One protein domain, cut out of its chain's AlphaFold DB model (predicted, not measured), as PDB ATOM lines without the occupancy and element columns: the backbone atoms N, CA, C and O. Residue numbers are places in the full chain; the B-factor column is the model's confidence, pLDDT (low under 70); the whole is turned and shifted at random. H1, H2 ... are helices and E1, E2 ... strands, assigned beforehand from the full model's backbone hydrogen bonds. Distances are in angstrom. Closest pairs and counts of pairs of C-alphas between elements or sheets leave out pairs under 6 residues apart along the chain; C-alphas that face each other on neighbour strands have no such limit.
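What this domain is: This is residues 2 to 72 of the 356 residues of an uncharacterized protein of Rhizopus microsporus var. microsporus (UniProt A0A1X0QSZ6). A narrow sheet, the hairpin of E2 and E3 with shorter E1 beside E2, has small helices H1 and H2 on opposite faces; residues 2 to 7 stick out. The printed part has 71 residues, under half in named elements, ordered H1 E1 E2 E3 H2: mixed class. E1, E2, E3 form a meander, each strand the antiparallel neighbour of the one before. It is only just compact, close to loose: radius of gyration of the C-alphas 13.0 A, spans 39 by 30 by 20 A.

Where its parts are: E2, residues 35 to 42, measures 22.9 A; E3, residues 49 to 57, 22.5 A; E1, residues 24 to 28, 14.2 A. H1, residues 18 to 21, 5.1 A, begins at C-alpha (17.038, 41.732, -18.089). H2, residues 62 to 68, 10.0 A, ends at (16.727, 38.635, -33.258).

How they stand to each other: Within hydrogen-bond range are N 25 and O 38 of hairpin E1 and E2, 2.9 A, and N 37 and O 55 of hairpin E2 and E3, 2.9 A. H1 is on the sheet, over none of its strands, height 6.8 A; H2 is on the opposite face, height 9.4 A, its closest C-alphas to E1 being Lys 67 and Tyr 26, 7.1 A. In H2, 1 of 3 O i to N i+4 and 3 of 4 O i to N i+3 pairs are within range; H1 is too short for an i+4 pair.

The domain as a whole: The farthest C-alphas, Asp 31 and Phe 45, are 39.7 A apart. The printed part has no cut and no long link between named elements. pLDDT is under 70 at residues 2 to 16, 30 to 31 and 72.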
ATOM      1  N   SER A   2      42.922  37.590 -22.838       22.62
ATOM      2  CA  SER A   2      42.741  39.043 -22.953       22.62
ATOM      3  C   SER A   2      41.342  39.358 -23.472       22.62
ATOM      4  O   SER A   2      41.025  39.006 -24.608       22.62
ATOM      5  N   LEU A   3      40.532  40.041 -22.662       26.56
ATOM      6  CA  LEU A   3      39.362  40.756 -23.163       26.56
ATOM      7  C   LEU A   3      39.868  41.815 -24.147       26.56
ATOM      8  O   LEU A   3      40.527  42.772 -23.743       26.56
ATOM      9  N   TYR A   4      39.601  41.612 -25.436       30.67
ATOM     10  CA  TYR A   4      39.731  42.688 -26.406       30.67
ATOM     11  C   TYR A   4      38.661  43.721 -26.070       30.67
ATOM     12  O   TYR A   4      37.467  43.439 -26.168       30.67
ATOM     13  N   ILE A   5      39.101  44.910 -25.666       38.41
ATOM     14  CA  ILE A   5      38.251  46.097 -25.640       38.41
ATOM     15  C   ILE A   5      38.103  46.524 -27.104       38.41
ATOM     16  O   ILE A   5      38.832  47.386 -27.587       38.41
ATOM     17  N   GLU A   6      37.237  45.829 -27.845       35.62
ATOM     18  CA  GLU A   6      36.750  46.345 -29.123       35.62
ATOM     19  C   GLU A   6      35.894  47.581 -28.834       35.62
ATOM     20  O   GLU A   6      35.089  47.571 -27.900       35.62
ATOM     21  N   ASP A   7      36.073  48.647 -29.616       32.56
ATOM     22  CA  ASP A   7      35.311  49.880 -29.432       32.56
ATOM     23  C   ASP A   7      33.804  49.606 -29.457       32.56
ATOM     24  O   ASP A   7      33.290  48.935 -30.362       32.56
ATOM     25  N   TYR A   8      33.104  50.175 -28.472       36.28
ATOM     26  CA  TYR A   8      31.658  50.080 -28.273       36.28
ATOM     27  C   TYR A   8      30.898  50.789 -29.409       36.28
ATOM     28  O   TYR A   8      30.313  51.857 -29.223       36.28
ATOM     29  N   ASN A   9      30.888  50.182 -30.597       45.28
ATOM     30  CA  ASN A   9      30.154  50.623 -31.783       45.28
ATOM     31  C   ASN A   9      28.653  50.323 -31.618       45.28
ATOM     32  O   ASN A   9      28.077  49.485 -32.308       45.28
ATOM     33  N   LEU A  10      28.078  51.002 -30.618       62.41
ATOM     34  CA  LEU A  10      26.698  51.008 -30.147       62.41
ATOM     35  C   LEU A  10      25.974  49.668 -30.327       62.41
ATOM     36  O   LEU A  10      25.232  49.464 -31.284       62.41
ATOM     37  N   LEU A  11      26.126  48.777 -29.347       64.69
ATOM     38  CA  LEU A  11      25.112  47.749 -29.116       64.69
ATOM     39  C   LEU A  11      23.787  48.436 -28.771       64.69
ATOM     40  O   LEU A  11      23.775  49.438 -28.051       64.69
ATOM     41  N   LEU A  12      22.675  47.910 -29.282       65.25
ATOM     42  CA  LEU A  12      21.358  48.447 -28.949       65.25
ATOM     43  C   LEU A  12      21.068  48.252 -27.450       65.25
ATOM     44  O   LEU A  12      21.402  47.194 -26.906       65.25
ATOM     45  N   PRO A  13      20.439  49.229 -26.772       63.00
ATOM     46  CA  PRO A  13      20.090  49.088 -25.364       63.00
ATOM     47  C   PRO A  13      19.100  47.937 -25.166       63.00
ATOM     48  O   PRO A  13      18.313  47.613 -26.055       63.00
ATOM     49  N   THR A  14      19.150  47.336 -23.985       64.88
ATOM     50  CA  THR A  14      18.274  46.242 -23.553       64.88
ATOM     51  C   THR A  14      17.564  46.639 -22.255       64.88
ATOM     52  O   THR A  14      17.897  47.679 -21.679       64.88
ATOM     53  N   ASP A  15      16.577  45.861 -21.811       64.44
ATOM     54  CA  ASP A  15      15.827  46.165 -20.587       64.44
ATOM     55  C   ASP A  15      16.755  46.179 -19.358       64.44
ATOM     56  O   ASP A  15      17.620  45.316 -19.203       64.44
ATOM     57  N   LEU A  16      16.570  47.165 -18.474       62.38
ATOM     58  CA  LEU A  16      17.451  47.403 -17.319       62.38
ATOM     59  C   LEU A  16      17.544  46.182 -16.388       62.38
ATOM     60  O   LEU A  16      18.623  45.859 -15.896       62.38
ATOM     61  N   ASP A  17      16.425  45.476 -16.224       70.94
ATOM     62  CA  ASP A  17      16.280  44.340 -15.314       70.94
ATOM     63  C   ASP A  17      16.490  42.985 -16.028       70.94
ATOM     64  O   ASP A  17      16.192  41.926 -15.468       70.94
ATOM     65  N   ILE A  18      16.980  42.967 -17.281       70.56
ATOM     66  CA  ILE A  18      17.038  41.732 -18.089       70.56
ATOM     67  C   ILE A  18      17.961  40.664 -17.488       70.56
ATOM     68  O   ILE A  18      17.663  39.475 -17.562       70.56
ATOM     69  N   ILE A  19      19.038  41.084 -16.814       77.75
ATOM     70  CA  ILE A  19      19.978  40.190 -16.118       77.75
ATOM     71  C   ILE A  19      19.320  39.559 -14.879       77.75
ATOM     72  O   ILE A  19      19.620  38.420 -14.520       77.75
ATOM     73  N   GLU A  20      18.389  40.257 -14.226       76.44
ATOM     74  CA  GLU A  20      17.658  39.704 -13.082       76.44
ATOM     75  C   GLU A  20      16.522  38.774 -13.525       76.44
ATOM     76  O   GLU A  20      16.284  37.763 -12.865       76.44
ATOM     77  N   THR A  21      15.877  39.075 -14.658       75.69
ATOM     78  CA  THR A  21      14.626  38.438 -15.112       75.69
ATOM     79  C   THR A  21      14.781  37.326 -16.154       75.69
ATOM     80  O   THR A  21      13.862  36.519 -16.287       75.69
ATOM     81  N   SER A  22      15.897  37.264 -16.890       79.69
ATOM     82  CA  SER A  22      16.105  36.319 -18.000       79.69
ATOM     83  C   SER A  22      17.410  35.533 -17.854       79.69
ATOM     84  O   SER A  22      18.420  36.067 -17.397       79.69
ATOM     85  N   ASP A  23      17.404  34.263 -18.260       86.19
ATOM     86  CA  ASP A  23      18.613  33.421 -18.301       86.19
ATOM     87  C   ASP A  23      19.387  33.585 -19.614       86.19
ATOM     88  O   ASP A  23      20.606  33.467 -19.632       86.19
ATOM     89  N   ASP A  24      18.692  33.917 -20.703       88.06
ATOM     90  CA  ASP A  24      19.268  34.190 -22.018       88.06
ATOM     91  C   ASP A  24      18.723  35.512 -22.562       88.06
ATOM     92  O   ASP A  24      17.517  35.758 -22.511       88.06
ATOM     93  N   PHE A  25      19.594  36.356 -23.119       85.56
ATOM     94  CA  PHE A  25      19.186  37.564 -23.839       85.56
ATOM     95  C   PHE A  25      20.106  37.888 -25.020       85.56
ATOM     96  O   PHE A  25      21.194  37.327 -25.173       85.56
ATOM     97  N   TYR A  26      19.653  38.800 -25.883       85.12
ATOM     98  CA  TYR A  26      20.313  39.118 -27.147       85.12
ATOM     99  C   TYR A  26      20.444  40.628 -27.361       85.12
ATOM    100  O   TYR A  26      19.566  41.397 -26.972       85.12
ATOM    101  N   GLN A  27      21.525  41.051 -28.019       80.25
ATOM    102  CA  GLN A  27      21.710  42.425 -28.503       80.25
ATOM    103  C   GLN A  27      22.242  42.414 -29.940       80.25
ATOM    104  O   GLN A  27      23.025  41.544 -30.317       80.25
ATOM    105  N   GLU A  28      21.842  43.399 -30.741       80.12
ATOM    106  CA  GLU A  28      22.397  43.659 -32.076       80.12
ATOM    107  C   GLU A  28      23.347  44.865 -32.012       80.12
ATOM    108  O   GLU A  28      23.166  45.756 -31.176       80.12
ATOM    109  N   THR A  29      24.338  44.939 -32.901       73.62
ATOM    110  CA  THR A  29      25.034  46.204 -33.180       73.62
ATOM    111  C   THR A  29      24.122  47.181 -33.927       73.62
ATOM    112  O   THR A  29      23.237  46.797 -34.695       73.62
ATOM    113  N   PHE A  30      24.341  48.482 -33.742       63.09
ATOM    114  CA  PHE A  30      23.542  49.533 -34.372       63.09
ATOM    115  C   PHE A  30      23.487  49.418 -35.905       63.09
ATOM    116  O   PHE A  30      22.433  49.637 -36.497       63.09
ATOM    117  N   ASP A  31      24.571  48.977 -36.545       63.19
ATOM    118  CA  ASP A  31      24.661  48.728 -37.990       63.19
ATOM    119  C   ASP A  31      24.020  47.401 -38.458       63.19
ATOM    120  O   ASP A  31      23.892  47.175 -39.658       63.19
ATOM    121  N   GLY A  32      23.612  46.516 -37.541       70.94
ATOM    122  CA  GLY A  32      23.091  45.182 -37.861       70.94
ATOM    123  C   GLY A  32      24.143  44.157 -38.309       70.94
ATOM    124  O   GLY A  32      23.773  43.079 -38.767       70.94
ATOM    125  N   SER A  33      25.445  44.455 -38.208       73.62
ATOM    126  CA  SER A  33      26.499  43.542 -38.679       73.62
ATOM    127  C   SER A  33      26.770  42.356 -37.749       73.62
ATOM    128  O   SER A  33      27.313  41.347 -38.208       73.62
ATOM    129  N   ARG A  34      26.393  42.447 -36.466       78.38
ATOM    130  CA  ARG A  34      26.591  41.395 -35.459       78.38
ATOM    131  C   ARG A  34      25.357  41.231 -34.572       78.38
ATOM    132  O   ARG A  34      24.775  42.215 -34.118       78.38
ATOM    133  N   LEU A  35      25.030  39.981 -34.257       83.69
ATOM    134  CA  LEU A  35      24.159  39.605 -33.144       83.69
ATOM    135  C   LEU A  35      25.047  39.076 -32.007       83.69
ATOM    136  O   LEU A  35      26.077  38.453 -32.262       83.69
ATOM    137  N   ILE A  36      24.670  39.311 -30.756       84.31
ATOM    138  CA  ILE A  36      25.361  38.782 -29.576       84.31
ATOM    139  C   ILE A  36      24.336  38.086 -28.685       84.31
ATOM    140  O   ILE A  36      23.260  38.627 -28.437       84.31
ATOM    141  N   HIS A  37      24.680  36.885 -28.226       87.81
ATOM    142  CA  HIS A  37      23.945  36.112 -27.227       87.81
ATOM    143  C   HIS A  37      24.665  36.205 -25.884       87.81
ATOM    144  O   HIS A  37      25.880  36.009 -25.818       87.81
ATOM    145  N   TYR A  38      23.901  36.487 -24.834       85.31
ATOM    146  CA  TYR A  38      24.323  36.517 -23.442       85.31
ATOM    147  C   TYR A  38      23.558  35.443 -22.666       85.31
ATOM    148  O   TYR A  38      22.333  35.394 -22.756       85.31
ATOM    149  N   HIS A  39      24.265  34.625 -21.887       87.69
ATOM    150  CA  HIS A  39      23.680  33.647 -20.968       87.69
ATOM    151  C   HIS A  39      24.101  33.956 -19.530       87.69
ATOM    152  O   HIS A  39      25.296  34.029 -19.226       87.69
ATOM    153  N   VAL A  40      23.124  34.150 -18.650       86.44
ATOM    154  CA  VAL A  40      23.301  34.533 -17.248       86.44
ATOM    155  C   VAL A  40      23.471  33.277 -16.398       86.44
ATOM    156  O   VAL A  40      22.522  32.544 -16.136       86.44
ATOM    157  N   ILE A  41      24.688  33.044 -15.909       85.88
ATOM    158  CA  ILE A  41      24.954  31.985 -14.934       85.88
ATOM    159  C   ILE A  41      24.472  32.463 -13.566       85.88
ATOM    160  O   ILE A  41      24.965  33.470 -13.046       85.88
ATOM    161  N   ARG A  42      23.541  31.714 -12.973       88.06
ATOM    162  CA  ARG A  42      23.005  31.958 -11.630       88.06
ATOM    163  C   ARG A  42      23.565  30.965 -10.616       88.06
ATOM    164  O   ARG A  42      23.722  29.785 -10.930       88.06
ATOM    165  N   ASP A  43      23.776  31.419  -9.382       88.38
ATOM    166  CA  ASP A  43      23.996  30.508  -8.255       88.38
ATOM    167  C   ASP A  43      22.729  29.651  -8.038       88.38
ATOM    168  O   ASP A  43      21.637  30.209  -7.865       88.38
ATOM    169  N   PRO A  44      22.829  28.308  -8.011       86.75
ATOM    170  CA  PRO A  44      21.660  27.433  -7.938       86.75
ATOM    171  C   PRO A  44      20.838  27.579  -6.646       86.75
ATOM    172  O   PRO A  44      19.660  27.215  -6.647       86.75
ATOM    173  N   PHE A  45      21.411  28.107  -5.557       87.62
ATOM    174  CA  PHE A  45      20.740  28.200  -4.253       87.62
ATOM    175  C   PHE A  45      20.049  29.548  -4.000       87.62
ATOM    176  O   PHE A  45      19.024  29.590  -3.321       87.62
ATOM    177  N   THR A  46      20.591  30.641  -4.538       87.62
ATOM    178  CA  THR A  46      20.099  32.016  -4.347       87.62
ATOM    179  C   THR A  46      19.502  32.636  -5.609       87.62
ATOM    180  O   THR A  46      18.873  33.689  -5.509       87.62
ATOM    181  N   GLN A  47      19.674  32.001  -6.777       81.69
ATOM    182  CA  GLN A  47      19.173  32.432  -8.095       81.69
ATOM    183  C   GLN A  47      19.675  33.813  -8.561       81.69
ATOM    184  O   GLN A  47      19.171  34.392  -9.530       81.69
ATOM    185  N   LYS A  48      20.715  34.337  -7.903       84.44
ATOM    186  CA  LYS A  48      21.395  35.570  -8.299       84.44
ATOM    187  C   LYS A  48      22.363  35.304  -9.442       84.44
ATOM    188  O   LYS A  48      23.055  34.290  -9.431       84.44
ATOM    189  N   ALA A  49      22.444  36.242 -10.381       81.88
ATOM    190  CA  ALA A  49      23.463  36.245 -11.420       81.88
ATOM    191  C   ALA A  49      24.869  36.341 -10.796       81.88
ATOM    192  O   ALA A  49      25.169  37.300 -10.083       81.88
ATOM    193  N   GLU A  50      25.725  35.358 -11.072       85.75
ATOM    194  CA  GLU A  50      27.140  35.355 -10.676       85.75
ATOM    195  C   GLU A  50      28.065  35.739 -11.836       85.75
ATOM    196  O   GLU A  50      29.125  36.327 -11.623       85.75
ATOM    197  N   ASN A  51      27.697  35.373 -13.067       81.81
ATOM    198  CA  ASN A  51      28.539  35.545 -14.248       81.81
ATOM    199  C   ASN A  51      27.687  35.588 -15.528       81.81
ATOM    200  O   ASN A  51      26.534  35.163 -15.523       81.81
ATOM    201  N   ILE A  52      28.253  36.065 -16.638       83.62
ATOM    202  CA  ILE A  52      27.589  36.092 -17.947       83.62
ATOM    203  C   ILE A  52      28.536  35.503 -18.997       83.62
ATOM    204  O   ILE A  52      29.658  35.977 -19.172       83.62
ATOM    205  N   GLN A  53      28.086  34.467 -19.705       78.19
ATOM    206  CA  GLN A  53      28.757  33.957 -20.902       78.19
ATOM    207  C   GLN A  53      28.248  34.699 -22.139       78.19
ATOM    208  O   GLN A  53      27.090  35.106 -22.188       78.19
ATOM    209  N   VAL A  54      29.128  34.908 -23.121       85.81
ATOM    210  CA  VAL A  54      28.857  35.758 -24.287       85.81
ATOM    211  C   VAL A  54      29.359  35.076 -25.554       85.81
ATOM    212  O   VAL A  54      30.528  34.687 -25.617       85.81
ATOM    213  N   TRP A  55      28.511  34.987 -26.581       83.25
ATOM    214  CA  TRP A  55      28.884  34.469 -27.900       83.25
ATOM    215  C   TRP A  55      28.420  35.406 -29.023       83.25
ATOM    216  O   TRP A  55      27.246  35.787 -29.059       83.25
ATOM    217  N   PRO A  56      29.299  35.762 -29.978       84.81
ATOM    218  CA  PRO A  56      28.876  36.412 -31.209       84.81
ATOM    219  C   PRO A  56      28.141  35.409 -32.110       84.81
ATOM    220  O   PRO A  56      28.565  34.264 -32.270       84.81
ATOM    221  N   LEU A  57      27.060  35.865 -32.733       84.56
ATOM    222  CA  LEU A  57      26.237  35.128 -33.686       84.56
ATOM    223  C   LEU A  57      26.198  35.888 -35.020       84.56
ATOM    224  O   LEU A  57      26.110  37.117 -35.039       84.56
ATOM    225  N   ASP A  58      26.220  35.171 -36.146       82.50
ATOM    226  CA  ASP A  58      25.986  35.786 -37.460       82.50
ATOM    227  C   ASP A  58      24.470  36.023 -37.649       82.50
ATOM    228  O   ASP A  58      23.712  35.043 -37.704       82.50
ATOM    229  N   PRO A  59      23.996  37.285 -37.753       74.88
ATOM    230  CA  PRO A  59      22.576  37.599 -37.928       74.88
ATOM    231  C   PRO A  59      22.007  37.138 -39.282       74.88
ATOM    232  O   PRO A  59      20.789  37.112 -39.457       74.88
ATOM    233  N   ARG A  60      22.859  36.759 -40.246       77.00
ATOM    234  CA  ARG A  60      22.451  36.285 -41.581       77.00
ATOM    235  C   ARG A  60      21.971  34.834 -41.581       77.00
ATOM    236  O   ARG A  60      21.323  34.414 -42.539       77.00
ATOM    237  N   LEU A  61      22.288  34.057 -40.544       80.44
ATOM    238  CA  LEU A  61      21.861  32.664 -40.429       80.44
ATOM    239  C   LEU A  61      20.372  32.597 -40.025       80.44
ATOM    240  O   LEU A  61      20.003  33.218 -39.026       80.44
ATOM    241  N   PRO A  62      19.508  31.831 -40.725       77.06
ATOM    242  CA  PRO A  62      18.070  31.779 -40.428       77.06
ATOM    243  C   PRO A  62      17.736  31.395 -38.977       77.06
ATOM    244  O   PRO A  62      16.832  31.963 -38.371       77.06
ATOM    245  N   GLU A  63      18.520  30.495 -38.379       82.19
ATOM    246  CA  GLU A  63      18.421  30.090 -36.965       82.19
ATOM    247  C   GLU A  63      18.631  31.236 -35.955       82.19
ATOM    248  O   GLU A  63      18.190  31.144 -34.810       82.19
ATOM    249  N   ASN A  64      19.284  32.326 -36.368       82.50
ATOM    250  CA  ASN A  64      19.533  33.503 -35.539       82.50
ATOM    251  C   ASN A  64      18.486  34.608 -35.759       82.50
ATOM    252  O   ASN A  64      18.352  35.490 -34.913       82.50
ATOM    253  N   GLN A  65      17.670  34.537 -36.818       73.88
ATOM    254  CA  GLN A  65      16.568  35.483 -37.042       73.88
ATOM    255  C   GLN A  65      15.488  35.351 -35.952       73.88
ATOM    256  O   GLN A  65      15.058  36.353 -35.389       73.88
ATOM    257  N   ALA A  66      15.156  34.124 -35.540       77.38
ATOM    258  CA  ALA A  66      14.247  33.862 -34.415       77.38
ATOM    259  C   ALA A  66      14.818  34.270 -33.034       77.38
ATOM    260  O   ALA A  66      14.078  34.360 -32.055       77.38
ATOM    261  N   LYS A  67      16.131  34.522 -32.936       81.69
ATOM    262  CA  LYS A  67      16.785  35.097 -31.741       81.69
ATOM    263  C   LYS A  67      16.759  36.625 -31.788       81.69
ATOM    264  O   LYS A  67      16.519  37.279 -30.781       81.69
ATOM    265  N   ARG A  68      16.901  37.200 -32.984       74.69
ATOM    266  CA  ARG A  68      16.727  38.635 -33.258       74.69
ATOM    267  C   ARG A  68      15.307  39.134 -32.952       74.69
ATOM    268  O   ARG A  68      15.148  40.274 -32.539       74.69
ATOM    269  N   GLU A  69      14.292  38.278 -33.082       70.25
ATOM    270  CA  GLU A  69      12.909  38.546 -32.639       70.25
ATOM    271  C   GLU A  69      12.734  38.654 -31.112       70.25
ATOM    272  O   GLU A  69      11.693  39.130 -30.660       70.25
ATOM    273  N   GLN A  70      13.731  38.235 -30.324       73.12
ATOM    274  CA  GLN A  70      13.742  38.315 -28.854       73.12
ATOM    275  C   GLN A  70      14.465  39.571 -28.339       73.12
ATOM    276  O   GLN A  70      14.487  39.820 -27.138       73.12
ATOM    277  N   ILE A  71      15.048  40.373 -29.236       70.25
ATOM    278  CA  ILE A  71      15.561  41.703 -28.904       70.25
ATOM    279  C   ILE A  71      14.362  42.615 -28.596       70.25
ATOM    280  O   ILE A  71      13.396  42.648 -29.362       70.25
ATOM    281  N   GLY A  72      14.428  43.347 -27.481       62.75
ATOM    282  CA  GLY A  72      13.353  44.230 -27.023       62.75
ATOM    283  C   GLY A  72      12.953  45.278 -28.065       62.75
ATOM    284  O   GLY A  72      13.775  45.763 -28.846       62.75
TER     285      GLY A  72